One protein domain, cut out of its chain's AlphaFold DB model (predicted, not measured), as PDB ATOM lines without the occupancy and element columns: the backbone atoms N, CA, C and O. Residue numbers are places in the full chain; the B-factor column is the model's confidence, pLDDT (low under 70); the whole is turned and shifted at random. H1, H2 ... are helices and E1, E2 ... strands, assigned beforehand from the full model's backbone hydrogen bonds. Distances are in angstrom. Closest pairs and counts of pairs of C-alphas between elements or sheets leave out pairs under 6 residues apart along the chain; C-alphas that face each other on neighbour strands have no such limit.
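Overview. This is residues 3 to 45 and 75 to 211 of the 656 residues of an uncharacterized protein of Actinoplanes friuliensis DSM 7358 (UniProt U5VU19). The chain winds in stacked, squarish turns, a solenoid walled by parallel strands; residues 150 to 175 extend it to H1; H2 folds back alongside. Sixteen named strands precede two helices in 180 printed residues: mixed, with little regular structure. Parallel sheets run E1-E4-E7-E10-E13-E15, E2-E5-E8-E11-E14-E16, E3-E6 and E9-E12. It is compact, radius of gyration of the C-alphas 15.4 A, spanning 42 by 32 by 27 A.

Along the chain. E1, residues 7 to 9, begins at C-alpha 7 (245.637, 160.902, 236.086). E4 is residues 27 to 29, H1 176 to 180. H2, 196 to 211, 22.0 A long, ends at C-alpha 211 (274.632, 172.062, 238.009).

Arrangement. E1 and E4 are parallel, N 8 and O 27 within hydrogen-bond range at 2.8 A. H2 has 9 of 12 O i to N i+4 pairs within range, H1 0 of 1 and, at i+3, 0 of 2.

Size, cuts and confidence. Across the cut, C-alphas 45 and 75 are 12.4 A apart; links to H1 and H2 are long; residues 176 to 211 are under pLDDT 70.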
ATOM      1  N   PHE A   3     251.496 163.953 244.168       90.38
ATOM      2  CA  PHE A   3     250.461 163.635 243.190       90.38
ATOM      3  C   PHE A   3     249.921 162.225 243.456       90.38
ATOM      4  O   PHE A   3     250.248 161.271 242.753       90.38
ATOM      5  N   ALA A   4     249.121 162.081 244.515       91.00
ATOM      6  CA  ALA A   4     248.488 160.811 244.860       91.00
ATOM      7  C   ALA A   4     247.229 160.575 244.004       91.00
ATOM      8  O   ALA A   4     246.327 161.414 244.007       91.00
ATOM      9  N   GLY A   5     247.160 159.454 243.279       88.12
ATOM     10  CA  GLY A   5     245.998 159.089 242.450       88.12
ATOM     11  C   GLY A   5     245.753 159.997 241.234       88.12
ATOM     12  O   GLY A   5     244.642 160.033 240.706       88.12
ATOM     13  N   ALA A   6     246.751 160.778 240.812       91.12
ATOM     14  CA  ALA A   6     246.612 161.734 239.716       91.12
ATOM     15  C   ALA A   6     246.628 161.037 238.343       91.12
ATOM     16  O   ALA A   6     247.497 160.212 238.073       91.12
ATOM     17  N   ALA A   7     245.698 161.405 237.457       93.25
ATOM     18  CA  ALA A   7     245.637 160.902 236.086       93.25
ATOM     19  C   ALA A   7     246.092 161.979 235.087       93.25
ATOM     20  O   ALA A   7     245.415 162.987 234.886       93.25
ATOM     21  N   PHE A   8     247.230 161.740 234.439       92.62
ATOM     22  CA  PHE A   8     247.852 162.594 233.431       92.62
ATOM     23  C   PHE A   8     247.608 162.014 232.030       92.62
ATOM     24  O   PHE A   8     248.523 161.533 231.365       92.62
ATOM     25  N   ALA A   9     246.345 162.006 231.598       92.88
ATOM     26  CA  ALA A   9     245.970 161.519 230.272       92.88
ATOM     27  C   ALA A   9     246.315 162.555 229.185       92.88
ATOM     28  O   ALA A   9     245.837 163.688 229.248       92.88
ATOM     29  N   GLY A  10     247.138 162.181 228.200       89.62
ATOM     30  CA  GLY A  10     247.554 163.057 227.094       89.62
ATOM     31  C   GLY A  10     248.415 164.260 227.506       89.62
ATOM     32  O   GLY A  10     248.514 165.226 226.754       89.62
ATOM     33  N   ALA A  11     248.994 164.249 228.711       91.50
ATOM     34  CA  ALA A  11     249.775 165.371 229.225       91.50
ATOM     35  C   ALA A  11     251.165 165.433 228.569       91.50
ATOM     36  O   ALA A  11     251.900 164.448 228.583       91.50
ATOM     37  N   ALA A  12     251.544 166.601 228.049       93.00
ATOM     38  CA  ALA A  12     252.885 166.865 227.536       93.00
ATOM     39  C   ALA A  12     253.700 167.666 228.564       93.00
ATOM     40  O   ALA A  12     253.413 168.833 228.832       93.00
ATOM     41  N   PHE A  13     254.726 167.036 229.126       90.56
ATOM     42  CA  PHE A  13     255.717 167.644 230.006       90.56
ATOM     43  C   PHE A  13     256.986 167.900 229.190       90.56
ATOM     44  O   PHE A  13     257.825 167.014 229.035       90.56
ATOM     45  N   VAL A  14     257.092 169.106 228.632       92.19
ATOM     46  CA  VAL A  14     258.239 169.544 227.823       92.19
ATOM     47  C   VAL A  14     259.132 170.448 228.669       92.19
ATOM     48  O   VAL A  14     258.641 171.437 229.210       92.19
ATOM     49  N   ALA A  15     260.418 170.108 228.790       89.25
ATOM     50  CA  ALA A  15     261.417 170.846 229.575       89.25
ATOM     51  C   ALA A  15     261.000 171.095 231.045       89.25
ATOM     52  O   ALA A  15     261.267 172.150 231.624       89.25
ATOM     53  N   VAL A  16     260.306 170.126 231.656       88.44
ATOM     54  CA  VAL A  16     259.824 170.217 233.044       88.44
ATOM     55  C   VAL A  16     260.819 169.559 233.995       88.44
ATOM     56  O   VAL A  16     261.111 168.370 233.867       88.44
ATOM     57  N   VAL A  17     261.277 170.311 234.998       89.44
ATOM     58  CA  VAL A  17     262.050 169.767 236.121       89.44
ATOM     59  C   VAL A  17     261.106 169.452 237.280       89.44
ATOM     60  O   VAL A  17     260.535 170.351 237.901       89.44
ATOM     61  N   PHE A  18     260.957 168.170 237.594       86.00
ATOM     62  CA  PHE A  18     260.250 167.700 238.780       86.00
ATOM     63  C   PHE A  18     261.251 167.485 239.916       86.00
ATOM     64  O   PHE A  18     261.722 166.372 240.129       86.00
ATOM     65  N   ALA A  19     261.571 168.552 240.646       84.94
ATOM     66  CA  ALA A  19     262.272 168.453 241.922       84.94
ATOM     67  C   ALA A  19     261.271 168.190 243.056       84.94
ATOM     68  O   ALA A  19     260.191 168.794 243.095       84.94
ATOM     69  N   ASP A  20     261.615 167.300 243.985       84.00
ATOM     70  CA  ASP A  20     260.836 167.045 245.198       84.00
ATOM     71  C   ASP A  20     259.354 166.620 244.946       84.00
ATOM     72  O   ASP A  20     258.496 166.738 245.827       84.00
ATOM     73  N   ALA A  21     259.020 166.095 243.753       84.62
ATOM     74  CA  ALA A  21     257.699 165.567 243.367       84.62
ATOM     75  C   ALA A  21     257.523 164.037 243.551       84.62
ATOM     76  O   ALA A  21     258.228 163.241 242.942       84.62
ATOM     77  N   ALA A  22     256.529 163.620 244.340       84.00
ATOM     78  CA  ALA A  22     256.154 162.217 244.549       84.00
ATOM     79  C   ALA A  22     254.899 161.835 243.748       84.00
ATOM     80  O   ALA A  22     253.906 162.569 243.784       84.00
ATOM     81  N   PHE A  23     254.902 160.671 243.093       85.69
ATOM     82  CA  PHE A  23     253.813 160.196 242.229       85.69
ATOM     83  C   PHE A  23     253.305 158.819 242.692       85.69
ATOM     84  O   PHE A  23     253.672 157.776 242.153       85.69
ATOM     85  N   ALA A  24     252.462 158.815 243.725       85.62
ATOM     86  CA  ALA A  24     251.893 157.595 244.299       85.62
ATOM     87  C   ALA A  24     250.586 157.214 243.585       85.62
ATOM     88  O   ALA A  24     249.641 158.005 243.575       85.62
ATOM     89  N   ALA A  25     250.513 156.012 243.003       85.56
ATOM     90  CA  ALA A  25     249.364 155.553 242.212       85.56
ATOM     91  C   ALA A  25     248.931 156.544 241.104       85.56
ATOM     92  O   ALA A  25     247.744 156.693 240.809       85.56
ATOM     93  N   ALA A  26     249.891 157.268 240.519       87.50
ATOM     94  CA  ALA A  26     249.639 158.157 239.391       87.50
ATOM     95  C   ALA A  26     249.581 157.361 238.074       87.50
ATOM     96  O   ALA A  26     250.357 156.425 237.865       87.50
ATOM     97  N   ALA A  27     248.679 157.757 237.177       86.31
ATOM     98  CA  ALA A  27     248.492 157.135 235.871       86.31
ATOM     99  C   ALA A  27     248.883 158.111 234.754       86.31
ATOM    100  O   ALA A  27     248.276 159.172 234.605       86.31
ATOM    101  N   PHE A  28     249.868 157.736 233.946       89.50
ATOM    102  CA  PHE A  28     250.358 158.488 232.794       89.50
ATOM    103  C   PHE A  28     249.921 157.754 231.524       89.50
ATOM    104  O   PHE A  28     250.567 156.799 231.092       89.50
ATOM    105  N   VAL A  29     248.783 158.163 230.959       88.88
ATOM    106  CA  VAL A  29     248.150 157.487 229.814       88.88
ATOM    107  C   VAL A  29     248.341 158.339 228.565       88.88
ATOM    108  O   VAL A  29     247.737 159.404 228.450       88.88
ATOM    109  N   GLY A  30     249.200 157.908 227.642       83.25
ATOM    110  CA  GLY A  30     249.586 158.705 226.474       83.25
ATOM    111  C   GLY A  30     250.294 160.015 226.841       83.25
ATOM    112  O   GLY A  30     250.166 161.001 226.120       83.25
ATOM    113  N   ALA A  31     250.965 160.063 227.996       86.88
ATOM    114  CA  ALA A  31     251.733 161.231 228.415       86.88
ATOM    115  C   ALA A  31     253.095 161.266 227.706       86.88
ATOM    116  O   ALA A  31     253.762 160.237 227.578       86.88
ATOM    117  N   ALA A  32     253.528 162.454 227.297       84.56
ATOM    118  CA  ALA A  32     254.842 162.684 226.708       84.56
ATOM    119  C   ALA A  32     255.727 163.415 227.723       84.56
ATOM    120  O   ALA A  32     255.395 164.519 228.151       84.56
ATOM    121  N   LEU A  33     256.852 162.813 228.100       85.94
ATOM    122  CA  LEU A  33     257.905 163.429 228.898       85.94
ATOM    123  C   LEU A  33     259.093 163.686 227.965       85.94
ATOM    124  O   LEU A  33     259.872 162.784 227.664       85.94
ATOM    125  N   VAL A  34     259.190 164.922 227.475       86.81
ATOM    126  CA  VAL A  34     260.211 165.359 226.514       86.81
ATOM    127  C   VAL A  34     261.174 166.281 227.244       86.81
ATOM    128  O   VAL A  34     260.764 167.344 227.714       86.81
ATOM    129  N   THR A  35     262.453 165.912 227.351       84.88
ATOM    130  CA  THR A  35     263.457 166.664 228.143       84.88
ATOM    131  C   THR A  35     263.017 166.931 229.595       84.88
ATOM    132  O   THR A  35     263.357 167.948 230.197       84.88
ATOM    133  N   ALA A  36     262.201 166.035 230.162       79.75
ATOM    134  CA  ALA A  36     261.800 166.114 231.559       79.75
ATOM    135  C   ALA A  36     262.920 165.564 232.453       79.75
ATOM    136  O   ALA A  36     263.439 164.474 232.201       79.75
ATOM    137  N   VAL A  37     263.260 166.304 233.507       77.25
ATOM    138  CA  VAL A  37     264.287 165.916 234.484       77.25
ATOM    139  C   VAL A  37     263.601 165.651 235.815       77.25
ATOM    140  O   VAL A  37     262.909 166.524 236.345       77.25
ATOM    141  N   LEU A  38     263.764 164.447 236.356       78.88
ATOM    142  CA  LEU A  38     263.207 164.085 237.656       78.88
ATOM    143  C   LEU A  38     264.350 164.055 238.669       78.88
ATOM    144  O   LEU A  38     265.188 163.159 238.652       78.88
ATOM    145  N   VAL A  39     264.381 165.075 239.522       78.62
ATOM    146  CA  VAL A  39     265.418 165.294 240.539       78.62
ATOM    147  C   VAL A  39     264.856 164.813 241.888       78.62
ATOM    148  O   VAL A  39     263.667 165.036 242.121       78.62
ATOM    149  N   PRO A  40     265.649 164.146 242.758       51.09
ATOM    150  CA  PRO A  40     265.240 163.516 244.021       51.09
ATOM    151  C   PRO A  40     264.000 164.093 244.748       51.09
ATOM    152  O   PRO A  40     263.841 165.306 244.888       51.09
ATOM    153  N   ALA A  41     263.095 163.198 245.180       44.91
ATOM    154  CA  ALA A  41     261.756 163.507 245.687       44.91
ATOM    155  C   ALA A  41     261.153 162.456 246.644       44.91
ATOM    156  O   ALA A  41     261.825 161.530 247.048       44.91
ATOM    157  N   VAL A  42     259.904 162.598 247.108       46.78
ATOM    158  CA  VAL A  42     259.483 161.980 248.390       46.78
ATOM    159  C   VAL A  42     258.915 160.556 248.324       46.78
ATOM    160  O   VAL A  42     257.865 160.327 247.730       46.78
ATOM    161  N   LEU A  43     259.519 159.620 249.074       29.34
ATOM    162  CA  LEU A  43     258.855 158.382 249.498       29.34
ATOM    163  C   LEU A  43     257.954 158.657 250.712       29.34
ATOM    164  O   LEU A  43     258.437 158.965 251.800       29.34
ATOM    165  N   VAL A  44     256.649 158.436 250.559       29.88
ATOM    166  CA  VAL A  44     255.786 158.063 251.685       29.88
ATOM    167  C   VAL A  44     255.395 156.607 251.459       29.88
ATOM    168  O   VAL A  44     254.546 156.351 250.601       29.88
ATOM    169  N   PRO A  45     255.991 155.635 252.173       30.09
ATOM    170  CA  PRO A  45     255.479 154.283 252.121       30.09
ATOM    171  C   PRO A  45     254.121 154.298 252.824       30.09
ATOM    172  O   PRO A  45     253.993 154.790 253.949       30.09
ATOM    173  N   VAL A  75     264.473 160.777 247.833       56.91
ATOM    174  CA  VAL A  75     264.782 160.204 246.500       56.91
ATOM    175  C   VAL A  75     263.527 159.774 245.717       56.91
ATOM    176  O   VAL A  75     262.678 159.074 246.258       56.91
ATOM    177  N   ALA A  76     263.387 160.207 244.454       54.28
ATOM    178  CA  ALA A  76     262.096 160.298 243.756       54.28
ATOM    179  C   ALA A  76     261.433 158.941 243.477       54.28
ATOM    180  O   ALA A  76     261.912 158.191 242.635       54.28
ATOM    181  N   VAL A  77     260.301 158.647 244.134       72.38
ATOM    182  CA  VAL A  77     259.656 157.324 244.031       72.38
ATOM    183  C   VAL A  77     258.360 157.333 243.232       72.38
ATOM    184  O   VAL A  77     257.424 158.089 243.518       72.38
ATOM    185  N   PHE A  78     258.277 156.381 242.308       77.81
ATOM    186  CA  PHE A  78     257.035 155.927 241.698       77.81
ATOM    187  C   PHE A  78     256.586 154.638 242.382       77.81
ATOM    188  O   PHE A  78     257.225 153.601 242.225       77.81
ATOM    189  N   VAL A  79     255.491 154.699 243.142       83.25
ATOM    190  CA  VAL A  79     254.892 153.520 243.792       83.25
ATOM    191  C   VAL A  79     253.563 153.206 243.120       83.25
ATOM    192  O   VAL A  79     252.676 154.064 243.105       83.25
ATOM    193  N   ALA A  80     253.426 151.992 242.579       85.00
ATOM    194  CA  ALA A  80     252.235 151.537 241.850       85.00
ATOM    195  C   ALA A  80     251.808 152.484 240.704       85.00
ATOM    196  O   ALA A  80     250.618 152.678 240.449       85.00
ATOM    197  N   ALA A  81     252.778 153.126 240.047       80.94
ATOM    198  CA  ALA A  81     252.528 154.022 238.922       80.94
ATOM    199  C   ALA A  81     252.305 153.228 237.627       80.94
ATOM    200  O   ALA A  81     252.976 152.222 237.389       80.94
ATOM    201  N   VAL A  82     251.389 153.699 236.777       84.94
ATOM    202  CA  VAL A  82     251.075 153.056 235.491       84.94
ATOM    203  C   VAL A  82     251.404 154.001 234.341       84.94
ATOM    204  O   VAL A  82     250.847 155.096 234.251       84.94
ATOM    205  N   PHE A  83     252.283 153.552 233.452       88.94
ATOM    206  CA  PHE A  83     252.763 154.261 232.271       88.94
ATOM    207  C   PHE A  83     252.275 153.530 231.017       88.94
ATOM    208  O   PHE A  83     252.929 152.615 230.522       88.94
ATOM    209  N   ALA A  84     251.096 153.909 230.523       87.75
ATOM    210  CA  ALA A  84     250.452 153.261 229.382       87.75
ATOM    211  C   ALA A  84     250.571 154.149 228.136       87.75
ATOM    212  O   ALA A  84     250.001 155.241 228.107       87.75
ATOM    213  N   GLY A  85     251.316 153.718 227.116       82.25
ATOM    214  CA  GLY A  85     251.602 154.547 225.939       82.25
ATOM    215  C   GLY A  85     252.455 155.784 226.251       82.25
ATOM    216  O   GLY A  85     252.360 156.783 225.542       82.25
ATOM    217  N   ALA A  86     253.207 155.773 227.357       82.06
ATOM    218  CA  ALA A  86     254.017 156.912 227.779       82.06
ATOM    219  C   ALA A  86     255.323 156.984 226.975       82.06
ATOM    220  O   ALA A  86     256.022 155.980 226.839       82.06
ATOM    221  N   ALA A  87     255.667 158.172 226.482       85.00
ATOM    222  CA  ALA A  87     256.902 158.412 225.743       85.00
ATOM    223  C   ALA A  87     257.883 159.228 226.595       85.00
ATOM    224  O   ALA A  87     257.610 160.382 226.923       85.00
ATOM    225  N   PHE A  88     259.023 158.631 226.924       86.94
ATOM    226  CA  PHE A  88     260.167 159.263 227.571       86.94
ATOM    227  C   PHE A  88     261.228 159.508 226.498       86.94
ATOM    228  O   PHE A  88     261.932 158.582 226.096       86.94
ATOM    229  N   ALA A  89     261.306 160.742 226.004       85.00
ATOM    230  CA  ALA A  89     262.261 161.143 224.976       85.00
ATOM    231  C   ALA A  89     263.302 162.087 225.586       85.00
ATOM    232  O   ALA A  89     262.949 163.175 226.055       85.00
ATOM    233  N   VAL A  90     264.574 161.672 225.574       87.31
ATOM    234  CA  VAL A  90     265.686 162.416 226.196       87.31
ATOM    235  C   VAL A  90     265.400 162.701 227.683       87.31
ATOM    236  O   VAL A  90     265.508 163.826 228.168       87.31
ATOM    237  N   ALA A  91     264.926 161.677 228.399       80.44
ATOM    238  CA  ALA A  91     264.588 161.770 229.816       80.44
ATOM    239  C   ALA A  91     265.779 161.340 230.683       80.44
ATOM    240  O   ALA A  91     266.294 160.231 230.524       80.44
ATOM    241  N   ALA A  92     266.173 162.191 231.632       84.00
ATOM    242  CA  ALA A  92     267.155 161.859 232.658       84.00
ATOM    243  C   ALA A  92     266.424 161.454 233.948       84.00
ATOM    244  O   ALA A  92     265.806 162.284 234.624       84.00
ATOM    245  N   LEU A  93     266.478 160.162 234.267       86.12
ATOM    246  CA  LEU A  93     265.936 159.557 235.478       86.12
ATOM    247  C   LEU A  93     267.116 159.089 236.332       86.12
ATOM    248  O   LEU A  93     267.593 157.968 236.193       86.12
ATOM    249  N   THR A  94     267.610 159.972 237.198       86.94
ATOM    250  CA  THR A  94     268.759 159.697 238.070       86.94
ATOM    251  C   THR A  94     268.292 159.281 239.462       86.94
ATOM    252  O   THR A  94     267.629 160.061 240.148       86.94
ATOM    253  N   VAL A  95     268.669 158.080 239.899       88.25
ATOM    254  CA  VAL A  95     268.349 157.509 241.218       88.25
ATOM    255  C   VAL A  95     266.834 157.461 241.473       88.25
ATOM    256  O   VAL A  95     266.354 157.790 242.550       88.25
ATOM    257  N   VAL A  96     266.042 157.091 240.462       85.00
ATOM    258  CA  VAL A  96     264.570 157.034 240.559       85.00
ATOM    259  C   VAL A  96     264.127 155.591 240.847       85.00
ATOM    260  O   VAL A  96     264.154 154.762 239.937       85.00
ATOM    261  N   PRO A  97     263.723 155.234 242.080       87.88
ATOM    262  CA  PRO A  97     263.066 153.958 242.353       87.88
ATOM    263  C   PRO A  97     261.633 153.896 241.794       87.88
ATOM    264  O   PRO A  97     260.764 154.722 242.090       87.88
ATOM    265  N   PHE A  98     261.373 152.833 241.045       89.75
ATOM    266  CA  PHE A  98     260.076 152.422 240.524       89.75
ATOM    267  C   PHE A  98     259.641 151.142 241.243       89.75
ATOM    268  O   PHE A  98     260.016 150.040 240.850       89.75
ATOM    269  N   ALA A  99     258.845 151.286 242.302       90.31
ATOM    270  CA  ALA A  99     258.302 150.171 243.069       90.31
ATOM    271  C   ALA A  99     256.909 149.783 242.545       90.31
ATOM    272  O   ALA A  99     255.961 150.569 242.625       90.31
ATOM    273  N   VAL A 100     256.760 148.558 242.042       90.38
ATOM    274  CA  VAL A 100     255.512 148.035 241.453       90.38
ATOM    275  C   VAL A 100     255.018 148.900 240.277       90.38
ATOM    276  O   VAL A 100     253.820 149.099 240.084       90.38
ATOM    277  N   ALA A 101     255.942 149.487 239.510       89.12
ATOM    278  CA  ALA A 101     255.590 150.292 238.343       89.12
ATOM    279  C   ALA A 101     255.239 149.400 237.146       89.12
ATOM    280  O   ALA A 101     255.922 148.410 236.878       89.12
ATOM    281  N   VAL A 102     254.195 149.773 236.408       91.81
ATOM    282  CA  VAL A 102     253.725 149.030 235.235       91.81
ATOM    283  C   VAL A 102     253.874 149.903 233.994       91.81
ATOM    284  O   VAL A 102     253.187 150.914 233.855       91.81
ATOM    285  N   PHE A 103     254.757 149.501 233.087       93.06
ATOM    286  CA  PHE A 103     254.958 150.106 231.775       93.06
ATOM    287  C   PHE A 103     254.268 149.229 230.725       93.06
ATOM    288  O   PHE A 103     254.478 148.018 230.692       93.06
ATOM    289  N   VAL A 104     253.403 149.822 229.898       93.44
ATOM    290  CA  VAL A 104     252.617 149.114 228.873       93.44
ATOM    291  C   VAL A 104     252.662 149.919 227.582       93.44
ATOM    292  O   VAL A 104     252.145 151.036 227.551       93.44
ATOM    293  N   VAL A 105     253.272 149.383 226.521       93.88
ATOM    294  CA  VAL A 105     253.482 150.113 225.248       93.88
ATOM    295  C   VAL A 105     254.217 151.451 225.478       93.88
ATOM    296  O   VAL A 105     253.950 152.463 224.833       93.88
ATOM    297  N   ALA A 106     255.105 151.502 226.477       90.69
ATOM    298  CA  ALA A 106     255.904 152.688 226.763       90.69
ATOM    299  C   ALA A 106     257.133 152.742 225.843       90.69
ATOM    300  O   ALA A 106     257.665 151.706 225.445       90.69
ATOM    301  N   VAL A 107     257.600 153.947 225.521       92.31
ATOM    302  CA  VAL A 107     258.789 154.163 224.686       92.31
ATOM    303  C   VAL A 107     259.807 154.977 225.473       92.31
ATOM    304  O   VAL A 107     259.521 156.106 225.862       92.31
ATOM    305  N   LEU A 108     260.988 154.410 225.703       92.88
ATOM    306  CA  LEU A 108     262.120 155.042 226.372       92.88
ATOM    307  C   LEU A 108     263.233 155.251 225.340       92.88
ATOM    308  O   LEU A 108     264.074 154.379 225.120       92.88
ATOM    309  N   ALA A 109     263.194 156.402 224.670       91.31
ATOM    310  CA  ALA A 109     264.115 156.766 223.600       91.31
ATOM    311  C   ALA A 109     265.160 157.771 224.105       91.31
ATOM    312  O   ALA A 109     264.810 158.863 224.560       91.31
ATOM    313  N   VAL A 110     266.444 157.413 224.006       92.69
ATOM    314  CA  VAL A 110     267.575 158.220 224.503       92.69
ATOM    315  C   VAL A 110     267.411 158.560 225.999       92.69
ATOM    316  O   VAL A 110     267.684 159.667 226.452       92.69
ATOM    317  N   ALA A 111     266.865 157.617 226.772       89.12
ATOM    318  CA  ALA A 111     266.617 157.786 228.200       89.12
ATOM    319  C   ALA A 111     267.830 157.325 229.022       89.12
ATOM    320  O   ALA A 111     268.357 156.234 228.794       89.12
ATOM    321  N   VAL A 112     268.232 158.127 230.008       91.25
ATOM    322  CA  VAL A 112     269.301 157.786 230.956       91.25
ATOM    323  C   VAL A 112     268.668 157.395 232.281       91.25
ATOM    324  O   VAL A 112     268.089 158.231 232.972       91.25
ATOM    325  N   LEU A 113     268.779 156.118 232.623       91.38
ATOM    326  CA  LEU A 113     268.202 155.475 233.802       91.38
ATOM    327  C   LEU A 113     269.289 155.209 234.859       91.38
ATOM    328  O   LEU A 113     269.408 154.106 235.393       91.38
ATOM    329  N   ALA A 114     270.125 156.213 235.126       89.81
ATOM    330  CA  ALA A 114     271.280 156.074 236.006       89.81
ATOM    331  C   ALA A 114     270.851 155.824 237.462       89.81
ATOM    332  O   ALA A 114     270.123 156.633 238.036       89.81
ATOM    333  N   GLY A 115     271.284 154.724 238.080       90.62
ATOM    334  CA  GLY A 115     270.905 154.382 239.461       90.62
ATOM    335  C   GLY A 115     269.413 154.067 239.664       90.62
ATOM    336  O   GLY A 115     268.920 154.109 240.791       90.62
ATOM    337  N   VAL A 116     268.659 153.817 238.588       91.50
ATOM    338  CA  VAL A 116     267.216 153.539 238.643       91.50
ATOM    339  C   VAL A 116     266.948 152.160 239.240       91.50
ATOM    340  O   VAL A 116     267.472 151.164 238.753       91.50
ATOM    341  N   ALA A 117     266.087 152.086 240.259       91.12
ATOM    342  CA  ALA A 117     265.715 150.823 240.896       91.12
ATOM    343  C   ALA A 117     264.322 150.361 240.432       91.12
ATOM    344  O   ALA A 117     263.305 150.829 240.945       91.12
ATOM    345  N   LEU A 118     264.267 149.448 239.461       90.44
ATOM    346  CA  LEU A 118     263.046 148.780 238.997       90.44
ATOM    347  C   LEU A 118     262.735 147.598 239.927       90.44
ATOM    348  O   LEU A 118     263.269 146.502 239.760       90.44
ATOM    349  N   VAL A 119     261.873 147.832 240.919       92.12
ATOM    350  CA  VAL A 119     261.535 146.861 241.971       92.12
ATOM    351  C   VAL A 119     260.110 146.353 241.791       92.12
ATOM    352  O   VAL A 119     259.162 147.131 241.877       92.12
ATOM    353  N   ALA A 120     259.938 145.049 241.564       90.81
ATOM    354  CA  ALA A 120     258.655 144.423 241.213       90.81
ATOM    355  C   ALA A 120     257.957 145.080 239.997       90.81
ATOM    356  O   ALA A 120     256.729 145.162 239.941       90.81
ATOM    357  N   GLY A 121     258.743 145.601 239.049       90.38
ATOM    358  CA  GLY A 121     258.235 146.288 237.860       90.38
ATOM    359  C   GLY A 121     257.755 145.322 236.776       90.38
ATOM    360  O   GLY A 121     258.346 144.263 236.578       90.38
ATOM    361  N   VAL A 122     256.713 145.703 236.035       94.19
ATOM    362  CA  VAL A 122     256.236 144.965 234.853       94.19
ATOM    363  C   VAL A 122     256.382 145.856 233.630       94.19
ATOM    364  O   VAL A 122     255.823 146.951 233.596       94.19
ATOM    365  N   LEU A 123     257.122 145.393 232.628       94.44
ATOM    366  CA  LEU A 123     257.400 146.125 231.397       94.44
ATOM    367  C   LEU A 123     256.881 145.313 230.212       94.44
ATOM    368  O   LEU A 123     257.569 144.445 229.679       94.44
ATOM    369  N   ALA A 124     255.630 145.577 229.839       94.44
ATOM    370  CA  ALA A 124     254.931 144.909 228.751       94.44
ATOM    371  C   ALA A 124     255.015 145.739 227.460       94.44
ATOM    372  O   ALA A 124     254.705 146.933 227.476       94.44
ATOM    373  N   ASP A 125     255.434 145.121 226.353       95.00
ATOM    374  CA  ASP A 125     255.549 145.748 225.019       95.00
ATOM    375  C   ASP A 125     256.302 147.099 225.051       95.00
ATOM    376  O   ASP A 125     255.960 148.064 224.374       95.00
ATOM    377  N   THR A 126     257.286 147.214 225.949       95.38
ATOM    378  CA  THR A 126     258.001 148.467 226.226       95.38
ATOM    379  C   THR A 126     259.265 148.545 225.378       95.38
ATOM    380  O   THR A 126     260.110 147.653 225.441       95.38
ATOM    381  N   ALA A 127     259.402 149.609 224.589       95.12
ATOM    382  CA  ALA A 127     260.510 149.803 223.663       95.12
ATOM    383  C   ALA A 127     261.561 150.760 224.242       95.12
ATOM    384  O   ALA A 127     261.315 151.954 224.400       95.12
ATOM    385  N   PHE A 128     262.751 150.241 224.505       94.44
ATOM    386  CA  PHE A 128     263.954 150.994 224.824       94.44
ATOM    387  C   PHE A 128     264.776 151.180 223.544       94.44
ATOM    388  O   PHE A 128     265.110 150.201 222.875       94.44
ATOM    389  N   ALA A 129     265.111 152.420 223.202       94.44
ATOM    390  CA  ALA A 129     265.895 152.751 222.013       94.44
ATOM    391  C   ALA A 129     267.024 153.716 222.390       94.44
ATOM    392  O   ALA A 129     266.746 154.833 222.829       94.44
ATOM    393  N   ALA A 130     268.281 153.291 222.241       92.50
ATOM    394  CA  ALA A 130     269.462 154.049 222.677       92.50
ATOM    395  C   ALA A 130     269.396 154.497 224.157       92.50
ATOM    396  O   ALA A 130     269.805 155.602 224.507       92.50
ATOM    397  N   ALA A 131     268.816 153.661 225.027       91.62
ATOM    398  CA  ALA A 131     268.728 153.932 226.460       91.62
ATOM    399  C   ALA A 131     270.006 153.484 227.194       91.62
ATOM    400  O   ALA A 131     270.624 152.485 226.829       91.62
ATOM    401  N   ALA A 132     270.376 154.185 228.261       92.31
ATOM    402  CA  ALA A 132     271.501 153.820 229.118       92.31
ATOM    403  C   ALA A 132     270.997 153.494 230.531       92.31
ATOM    404  O   ALA A 132     270.261 154.288 231.119       92.31
ATOM    405  N   LEU A 133     271.401 152.347 231.084       93.06
ATOM    406  CA  LEU A 133     271.001 151.837 232.407       93.06
ATOM    407  C   LEU A 133     272.194 151.826 233.414       93.06
ATOM    408  O   LEU A 133     272.375 150.817 234.097       93.06
ATOM    409  N   PRO A 134     273.064 152.856 233.525       91.19
ATOM    410  CA  PRO A 134     274.280 152.743 234.337       91.19
ATOM    411  C   PRO A 134     273.953 152.654 235.836       91.19
ATOM    412  O   PRO A 134     273.322 153.548 236.404       91.19
ATOM    413  N   GLY A 135     274.369 151.569 236.490       90.69
ATOM    414  CA  GLY A 135     274.107 151.320 237.909       90.69
ATOM    415  C   GLY A 135     272.629 151.108 238.248       90.69
ATOM    416  O   GLY A 135     272.242 151.273 239.405       90.69
ATOM    417  N   ALA A 136     271.778 150.793 237.264       90.06
ATOM    418  CA  ALA A 136     270.393 150.427 237.537       90.06
ATOM    419  C   ALA A 136     270.322 149.150 238.402       90.06
ATOM    420  O   ALA A 136     271.204 148.291 238.353       90.06
ATOM    421  N   ALA A 137     269.257 149.004 239.184       91.06
ATOM    422  CA  ALA A 137     268.956 147.793 239.941       91.06
ATOM    423  C   ALA A 137     267.616 147.236 239.464       91.06
ATOM    424  O   ALA A 137     266.606 147.940 239.490       91.06
ATOM    425  N   VAL A 138     267.591 145.982 239.020       89.44
ATOM    426  CA  VAL A 138     266.398 145.345 238.441       89.44
ATOM    427  C   VAL A 138     266.064 144.122 239.291       89.44
ATOM    428  O   VAL A 138     266.693 143.073 239.149       89.44
ATOM    429  N   VAL A 139     265.151 144.293 240.260       87.19
ATOM    430  CA  VAL A 139     265.019 143.370 241.406       87.19
ATOM    431  C   VAL A 139     263.592 143.256 241.966       87.19
ATOM    432  O   VAL A 139     263.154 144.117 242.729       87.19
ATOM    433  N   PRO A 140     262.892 142.132 241.744       87.88
ATOM    434  CA  PRO A 140     262.772 141.460 240.454       87.88
ATOM    435  C   PRO A 140     261.943 142.328 239.488       87.88
ATOM    436  O   PRO A 140     261.099 143.106 239.933       87.88
ATOM    437  N   ALA A 141     262.118 142.194 238.176       90.31
ATOM    438  CA  ALA A 141     261.234 142.835 237.191       90.31
ATOM    439  C   ALA A 141     260.940 141.888 236.027       90.31
ATOM    440  O   ALA A 141     261.786 141.067 235.683       90.31
ATOM    441  N   THR A 142     259.758 142.005 235.422       93.69
ATOM    442  CA  THR A 142     259.301 141.123 234.338       93.69
ATOM    443  C   THR A 142     259.174 141.899 233.029       93.69
ATOM    444  O   THR A 142     258.395 142.853 232.944       93.69
ATOM    445  N   PHE A 143     259.899 141.468 231.998       93.06
ATOM    446  CA  PHE A 143     259.951 142.103 230.680       93.06
ATOM    447  C   PHE A 143     259.178 141.280 229.639       93.06
ATOM    448  O   PHE A 143     259.726 140.417 228.958       93.06
ATOM    449  N   VAL A 144     257.886 141.570 229.480       92.81
ATOM    450  CA  VAL A 144     256.984 140.819 228.592       92.81
ATOM    451  C   VAL A 144     256.958 141.470 227.209       92.81
ATOM    452  O   VAL A 144     256.290 142.482 227.012       92.81
ATOM    453  N   VAL A 145     257.656 140.898 226.224       93.19
ATOM    454  CA  VAL A 145     257.754 141.469 224.856       93.19
ATOM    455  C   VAL A 145     258.418 142.862 224.841       93.19
ATOM    456  O   VAL A 145     258.226 143.650 223.921       93.19
ATOM    457  N   ALA A 146     259.231 143.189 225.851       91.62
ATOM    458  CA  ALA A 146     260.038 144.408 225.826       91.62
ATOM    459  C   ALA A 146     261.079 144.343 224.695       91.62
ATOM    460  O   ALA A 146     261.618 143.275 224.407       91.62
ATOM    461  N   ALA A 147     261.379 145.473 224.058       93.38
ATOM    462  CA  ALA A 147     262.371 145.567 222.990       93.38
ATOM    463  C   ALA A 147     263.515 146.494 223.407       93.38
ATOM    464  O   ALA A 147     263.271 147.648 223.741       93.38
ATOM    465  N   PHE A 148     264.752 146.010 223.353       93.12
ATOM    466  CA  PHE A 148     265.963 146.744 223.714       93.12
ATOM    467  C   PHE A 148     266.842 146.933 222.479       93.12
ATOM    468  O   PHE A 148     267.623 146.052 222.127       93.12
ATOM    469  N   ALA A 149     266.697 148.076 221.811       92.75
ATOM    470  CA  ALA A 149     267.499 148.453 220.654       92.75
ATOM    471  C   ALA A 149     268.653 149.375 221.074       92.75
ATOM    472  O   ALA A 149     268.409 150.493 221.536       92.75
ATOM    473  N   ALA A 150     269.898 148.924 220.885       90.81
ATOM    474  CA  ALA A 150     271.109 149.692 221.205       90.81
ATOM    475  C   ALA A 150     271.161 150.218 222.657       90.81
ATOM    476  O   ALA A 150     271.536 151.367 222.883       90.81
ATOM    477  N   VAL A 151     270.734 149.415 223.641       91.06
ATOM    478  CA  VAL A 151     270.732 149.840 225.055       91.06
ATOM    479  C   VAL A 151     271.963 149.319 225.790       91.06
ATOM    480  O   VAL A 151     272.350 148.164 225.615       91.06
ATOM    481  N   GLY A 152     272.566 150.179 226.610       90.50
ATOM    482  CA  GLY A 152     273.733 149.849 227.427       90.50
ATOM    483  C   GLY A 152     273.339 149.476 228.853       90.50
ATOM    484  O   GLY A 152     272.890 150.338 229.615       90.50
ATOM    485  N   PHE A 153     273.548 148.214 229.224       85.06
ATOM    486  CA  PHE A 153     273.481 147.724 230.599       85.06
ATOM    487  C   PHE A 153     274.895 147.754 231.194       85.06
ATOM    488  O   PHE A 153     275.756 146.946 230.832       85.06
ATOM    489  N   ALA A 154     275.142 148.712 232.089       81.00
ATOM    490  CA  ALA A 154     276.442 148.936 232.720       81.00
ATOM    491  C   ALA A 154     276.311 148.993 234.241       81.00
ATOM    492  O   ALA A 154     275.358 149.576 234.754       81.00
ATOM    493  N   PRO A 155     277.265 148.375 234.952       72.19
ATOM    494  CA  PRO A 155     276.999 147.209 235.798       72.19
ATOM    495  C   PRO A 155     275.646 147.301 236.518       72.19
ATOM    496  O   PRO A 155     275.484 148.025 237.501       72.19
ATOM    497  N   VAL A 156     274.665 146.560 236.002       67.31
ATOM    498  CA  VAL A 156     273.309 146.514 236.557       67.31
ATOM    499  C   VAL A 156     273.263 145.476 237.674       67.31
ATOM    500  O   VAL A 156     273.711 144.340 237.508       67.31
ATOM    501  N   ALA A 157     272.710 145.858 238.824       71.00
ATOM    502  CA  ALA A 157     272.443 144.933 239.918       71.00
ATOM    503  C   ALA A 157     271.184 144.114 239.589       71.00
ATOM    504  O   ALA A 157     270.069 144.451 239.999       71.00
ATOM    505  N   GLU A 158     271.363 143.059 238.795       61.53
ATOM    506  CA  GLU A 158     270.298 142.140 238.392       61.53
ATOM    507  C   GLU A 158     270.160 141.008 239.412       61.53
ATOM    508  O   GLU A 158     270.970 140.083 239.471       61.53
ATOM    509  N   ALA A 159     269.105 141.068 240.222       65.19
ATOM    510  CA  ALA A 159     268.712 139.974 241.097       65.19
ATOM    511  C   ALA A 159     267.284 139.549 240.733       65.19
ATOM    512  O   ALA A 159     266.310 140.176 241.147       65.19
ATOM    513  N   ALA A 160     267.183 138.464 239.959       77.44
ATOM    514  CA  ALA A 160     265.931 137.895 239.451       77.44
ATOM    515  C   ALA A 160     265.120 138.826 238.517       77.44
ATOM    516  O   ALA A 160     263.907 138.981 238.667       77.44
ATOM    517  N   ALA A 161     265.784 139.423 237.525       85.38
ATOM    518  CA  ALA A 161     265.109 139.953 236.342       85.38
ATOM    519  C   ALA A 161     264.629 138.795 235.443       85.38
ATOM    520  O   ALA A 161     265.391 137.872 235.165       85.38
ATOM    521  N   ASP A 162     263.377 138.843 234.988       90.31
ATOM    522  CA  ASP A 162     262.801 137.883 234.044       90.31
ATOM    523  C   ASP A 162     262.682 138.525 232.656       90.31
ATOM    524  O   ASP A 162     261.814 139.370 232.410       90.31
ATOM    525  N   PHE A 163     263.577 138.117 231.757       88.56
ATOM    526  CA  PHE A 163     263.629 138.550 230.360       88.56
ATOM    527  C   PHE A 163     262.849 137.624 229.404       88.56
ATOM    528  O   PHE A 163     262.999 137.749 228.186       88.56
ATOM    529  N   ALA A 164     262.015 136.700 229.901       86.06
ATOM    530  CA  ALA A 164     261.278 135.752 229.064       86.06
ATOM    531  C   ALA A 164     260.374 136.451 228.024       86.06
ATOM    532  O   ALA A 164     259.301 136.980 228.322       86.06
ATOM    533  N   GLY A 165     260.804 136.403 226.760       86.75
ATOM    534  CA  GLY A 165     260.117 137.029 225.629       86.75
ATOM    535  C   GLY A 165     260.567 138.458 225.307       86.75
ATOM    536  O   GLY A 165     259.995 139.065 224.399       86.75
ATOM    537  N   ALA A 166     261.578 138.997 225.991       90.75
ATOM    538  CA  ALA A 166     262.239 140.230 225.581       90.75
ATOM    539  C   ALA A 166     263.011 140.047 224.258       90.75
ATOM    540  O   ALA A 166     263.557 138.985 223.965       90.75
ATOM    541  N   ARG A 167     263.080 141.108 223.453       92.06
ATOM    542  CA  ARG A 167     263.893 141.198 222.233       92.06
ATOM    543  C   ARG A 167     265.074 142.117 222.513       92.06
ATOM    544  O   ARG A 167     264.852 143.264 222.887       92.06
ATOM    545  N   VAL A 168     266.301 141.658 222.287       92.50
ATOM    546  CA  VAL A 168     267.536 142.400 222.631       92.50
ATOM    547  C   VAL A 168     268.434 142.731 221.417       92.50
ATOM    548  O   VAL A 168     269.631 142.441 221.439       92.50
ATOM    549  N   PRO A 169     267.908 143.320 220.318       87.81
ATOM    550  CA  PRO A 169     268.719 143.651 219.145       87.81
ATOM    551  C   PRO A 169     269.804 144.696 219.462       87.81
ATOM    552  O   PRO A 169     269.521 145.878 219.660       87.81
ATOM    553  N   ALA A 170     271.065 144.258 219.442       86.19
ATOM    554  CA  ALA A 170     272.242 145.077 219.742       86.19
ATOM    555  C   ALA A 170     272.221 145.733 221.140       86.19
ATOM    556  O   ALA A 170     272.753 146.826 221.323       86.19
ATOM    557  N   ALA A 171     271.609 145.082 222.136       87.44
ATOM    558  CA  ALA A 171     271.834 145.446 223.532       87.44
ATOM    559  C   ALA A 171     273.269 145.074 223.947       87.44
ATOM    560  O   ALA A 171     273.747 143.985 223.628       87.44
ATOM    561  N   VAL A 172     273.945 145.975 224.659       88.56
ATOM    562  CA  VAL A 172     275.305 145.771 225.170       88.56
ATOM    563  C   VAL A 172     275.214 145.527 226.670       88.56
ATOM    564  O   VAL A 172     274.817 146.418 227.421       88.56
ATOM    565  N   PHE A 173     275.587 144.325 227.100       86.06
ATOM    566  CA  PHE A 173     275.668 143.945 228.508       86.06
ATOM    567  C   PHE A 173     277.127 143.961 228.960       86.06
ATOM    568  O   PHE A 173     277.995 143.429 228.270       86.06
ATOM    569  N   THR A 174     277.401 144.561 230.118       81.19
ATOM    570  CA  THR A 174     278.742 144.586 230.717       81.19
ATOM    571  C   THR A 174     278.700 144.115 232.172       81.19
ATOM    572  O   THR A 174     277.803 144.478 232.935       81.19
ATOM    573  N   GLY A 175     279.679 143.293 232.557       74.44
ATOM    574  CA  GLY A 175     279.787 142.699 233.893       74.44
ATOM    575  C   GLY A 175     279.234 141.271 234.014       74.44
ATOM    576  O   GLY A 175     278.646 140.714 233.093       74.44
ATOM    577  N   ALA A 176     279.446 140.661 235.183       53.53
ATOM    578  CA  ALA A 176     279.230 139.228 235.422       53.53
ATOM    579  C   ALA A 176     277.756 138.787 235.588       53.53
ATOM    580  O   ALA A 176     277.495 137.601 235.778       53.53
ATOM    581  N   ALA A 177     276.792 139.713 235.544       55.25
ATOM    582  CA  ALA A 177     275.388 139.434 235.868       55.25
ATOM    583  C   ALA A 177     274.672 138.520 234.850       55.25
ATOM    584  O   ALA A 177     273.748 137.797 235.216       55.25
ATOM    585  N   PHE A 178     275.113 138.506 233.587       57.47
ATOM    586  CA  PHE A 178     274.369 137.877 232.488       57.47
ATOM    587  C   PHE A 178     274.465 136.339 232.428       57.47
ATOM    588  O   PHE A 178     273.704 135.705 231.702       57.47
ATOM    589  N   ALA A 179     275.343 135.701 233.213       50.56
ATOM    590  CA  ALA A 179     275.618 134.255 233.129       50.56
ATOM    591  C   ALA A 179     274.422 133.319 233.446       50.56
ATOM    592  O   ALA A 179     274.569 132.101 233.377       50.56
ATOM    593  N   ALA A 180     273.254 133.868 233.800       46.44
ATOM    594  CA  ALA A 180     272.000 133.143 234.016       46.44
ATOM    595  C   ALA A 180     270.880 133.481 233.002       46.44
ATOM    596  O   ALA A 180     269.812 132.878 233.071       46.44
ATOM    597  N   ALA A 181     271.088 134.438 232.087       50.31
ATOM    598  CA  ALA A 181     270.076 134.885 231.118       50.31
ATOM    599  C   ALA A 181     270.214 134.232 229.724       50.31
ATOM    600  O   ALA A 181     269.299 134.315 228.902       50.31
ATOM    601  N   ASP A 182     271.346 133.569 229.469       46.56
ATOM    602  CA  ASP A 182     271.778 133.090 228.147       46.56
ATOM    603  C   ASP A 182     270.887 131.967 227.562       46.56
ATOM    604  O   ASP A 182     270.768 131.830 226.348       46.56
ATOM    605  N   ASP A 183     270.167 131.214 228.406       47.72
ATOM    606  CA  ASP A 183     269.272 130.120 227.983       47.72
ATOM    607  C   ASP A 183     267.977 130.589 227.271       47.72
ATOM    608  O   ASP A 183     267.219 129.758 226.759       47.72
ATOM    609  N   ALA A 184     267.677 131.897 227.251       44.44
ATOM    610  CA  ALA A 184     266.385 132.431 226.788       44.44
ATOM    611  C   ALA A 184     266.455 133.495 225.670       44.44
ATOM    612  O   ALA A 184     265.405 133.872 225.138       44.44
ATOM    613  N   ALA A 185     267.642 133.985 225.306       52.34
ATOM    614  CA  ALA A 185     267.817 135.062 224.326       52.34
ATOM    615  C   ALA A 185     268.307 134.546 222.957       52.34
ATOM    616  O   ALA A 185     269.093 133.607 222.870       52.34
ATOM    617  N   GLU A 186     267.872 135.183 221.862       48.22
ATOM    618  CA  GLU A 186     268.531 134.997 220.557       48.22
ATOM    619  C   GLU A 186     269.963 135.569 220.599       48.22
ATOM    620  O   GLU A 186     270.202 136.539 221.323       48.22
ATOM    621  N   PRO A 187     270.922 134.994 219.841       41.59
ATOM    622  CA  PRO A 187     272.350 135.238 220.038       41.59
ATOM    623  C   PRO A 187     272.720 136.720 219.934       41.59
ATOM    624  O   PRO A 187     272.636 137.334 218.865       41.59
ATOM    625  N   ALA A 188     273.174 137.280 221.057       46.09
ATOM    626  CA  ALA A 188     273.656 138.647 221.135       46.09
ATOM    627  C   ALA A 188     274.947 138.809 220.314       46.09
ATOM    628  O   ALA A 188     275.913 138.062 220.476       46.09
ATOM    629  N   VAL A 189     274.981 139.815 219.438       39.69
ATOM    630  CA  VAL A 189     276.209 140.187 218.729       39.69
ATOM    631  C   VAL A 189     277.047 141.055 219.661       39.69
ATOM    632  O   VAL A 189     276.723 142.219 219.884       39.69
ATOM    633  N   VAL A 190     278.136 140.491 220.184       38.59
ATOM    634  CA  VAL A 190     279.162 141.251 220.906       38.59
ATOM    635  C   VAL A 190     279.862 142.172 219.903       38.59
ATOM    636  O   VAL A 190     280.616 141.711 219.048       38.59
ATOM    637  N   LEU A 191     279.569 143.471 219.978       32.25
ATOM    638  CA  LEU A 191     280.204 144.512 219.169       32.25
ATOM    639  C   LEU A 191     281.197 145.316 220.023       32.25
ATOM    640  O   LEU A 191     280.883 145.608 221.179       32.25
ATOM    641  N   PRO A 192     282.355 145.729 219.469       31.89
ATOM    642  CA  PRO A 192     283.216 146.718 220.112       31.89
ATOM    643  C   PRO A 192     282.482 148.063 220.271       31.89
ATOM    644  O   PRO A 192     281.525 148.363 219.552       31.89
ATOM    645  N   ALA A 193     282.902 148.851 221.260       35.22
ATOM    646  CA  ALA A 193     282.082 149.894 221.872       35.22
ATOM    647  C   ALA A 193     281.588 151.001 220.913       35.22
ATOM    648  O   ALA A 193     282.364 151.777 220.365       35.22
ATOM    649  N   VAL A 194     280.262 151.172 220.841       37.81
ATOM    650  CA  VAL A 194     279.578 152.338 220.229       37.81
ATOM    651  C   VAL A 194     279.349 153.462 221.270       37.81
ATOM    652  O   VAL A 194     278.603 154.411 221.049       37.81
ATOM    653  N   ALA A 195     280.002 153.366 222.434       41.81
ATOM    654  CA  ALA A 195     279.788 154.230 223.596       41.81
ATOM    655  C   ALA A 195     279.992 155.754 223.386       41.81
ATOM    656  O   ALA A 195     279.144 156.502 223.883       41.81
ATOM    657  N   PRO A 196     281.036 156.258 222.685       41.59
ATOM    658  CA  PRO A 196     281.372 157.688 222.752       41.59
ATOM    659  C   PRO A 196     280.290 158.596 222.148       41.59
ATOM    660  O   PRO A 196     279.874 159.558 222.781       41.59
ATOM    661  N   ALA A 197     279.717 158.231 220.996       42.06
ATOM    662  CA  ALA A 197     278.720 159.064 220.314       42.06
ATOM    663  C   ALA A 197     277.398 159.241 221.094       42.06
ATOM    664  O   ALA A 197     276.638 160.173 220.825       42.06
ATOM    665  N   VAL A 198     277.098 158.345 222.043       43.59
ATOM    666  CA  VAL A 198     275.948 158.481 222.952       43.59
ATOM    667  C   VAL A 198     276.334 159.290 224.192       43.59
ATOM    668  O   VAL A 198     275.513 160.073 224.667       43.59
ATOM    669  N   ALA A 199     277.571 159.164 224.683       47.22
ATOM    670  CA  ALA A 199     278.090 159.999 225.765       47.22
ATOM    671  C   ALA A 199     278.085 161.489 225.371       47.22
ATOM    672  O   ALA A 199     277.460 162.286 226.070       47.22
ATOM    673  N   ASP A 200     278.638 161.837 224.203       46.91
ATOM    674  CA  ASP A 200     278.711 163.217 223.686       46.91
ATOM    675  C   ASP A 200     277.336 163.909 223.585       46.91
ATOM    676  O   ASP A 200     277.210 165.123 223.757       46.91
ATOM    677  N   LEU A 201     276.275 163.141 223.306       45.69
ATOM    678  CA  LEU A 201     274.905 163.652 223.201       45.69
ATOM    679  C   LEU A 201     274.244 163.877 224.575       45.69
ATOM    680  O   LEU A 201     273.345 164.711 224.705       45.69
ATOM    681  N   LEU A 202     274.658 163.114 225.588       47.75
ATOM    682  CA  LEU A 202     274.068 163.106 226.930       47.75
ATOM    683  C   LEU A 202     274.795 164.026 227.912       47.75
ATOM    684  O   LEU A 202     274.158 164.547 228.832       47.75
ATOM    685  N   ASP A 203     276.087 164.258 227.705       51.69
ATOM    686  CA  ASP A 203     276.940 165.067 228.573       51.69
ATOM    687  C   ASP A 203     276.361 166.463 228.908       51.69
ATOM    688  O   ASP A 203     276.248 166.785 230.093       51.69
ATOM    689  N   PRO A 204     275.829 167.271 227.958       52.88
ATOM    690  CA  PRO A 204     275.199 168.550 228.307       52.88
ATOM    691  C   PRO A 204     273.930 168.407 229.168       52.88
ATOM    692  O   PRO A 204     273.615 169.310 229.947       52.88
ATOM    693  N   VAL A 205     273.196 167.292 229.071       50.97
ATOM    694  CA  VAL A 205     272.007 167.031 229.907       50.97
ATOM    695  C   VAL A 205     272.430 166.645 231.326       50.97
ATOM    696  O   VAL A 205     271.840 167.127 232.299       50.97
ATOM    697  N   LEU A 206     273.475 165.824 231.454       52.53
ATOM    698  CA  LEU A 206     274.054 165.433 232.741       52.53
ATOM    699  C   LEU A 206     274.718 166.628 233.443       52.53
ATOM    700  O   LEU A 206     274.480 166.828 234.635       52.53
ATOM    701  N   LEU A 207     275.437 167.481 232.709       57.28
ATOM    702  CA  LEU A 207     276.024 168.724 233.215       57.28
ATOM    703  C   LEU A 207     274.952 169.677 233.769       57.28
ATOM    704  O   LEU A 207     275.111 170.224 234.861       57.28
ATOM    705  N   VAL A 208     273.828 169.849 233.058       49.84
ATOM    706  CA  VAL A 208     272.699 170.670 233.533       49.84
ATOM    707  C   VAL A 208     272.048 170.059 234.778       49.84
ATOM    708  O   VAL A 208     271.749 170.791 235.724       49.84
ATOM    709  N   ALA A 209     271.862 168.737 234.827       47.00
ATOM    710  CA  ALA A 209     271.337 168.062 236.013       47.00
ATOM    711  C   ALA A 209     272.276 168.218 237.227       47.00
ATOM    712  O   ALA A 209     271.819 168.584 238.313       47.00
ATOM    713  N   ALA A 210     273.584 168.027 237.039       48.44
ATOM    714  CA  ALA A 210     274.601 168.204 238.072       48.44
ATOM    715  C   ALA A 210     274.675 169.660 238.567       48.44
ATOM    716  O   ALA A 210     274.671 169.899 239.776       48.44
ATOM    717  N   ALA A 211     274.646 170.641 237.660       53.03
ATOM    718  CA  ALA A 211     274.632 172.062 238.009       53.03
ATOM    719  C   ALA A 211     273.372 172.457 238.807       53.03
ATOM    720  O   ALA A 211     273.470 173.202 239.784       53.03
TER     721      ALA A 211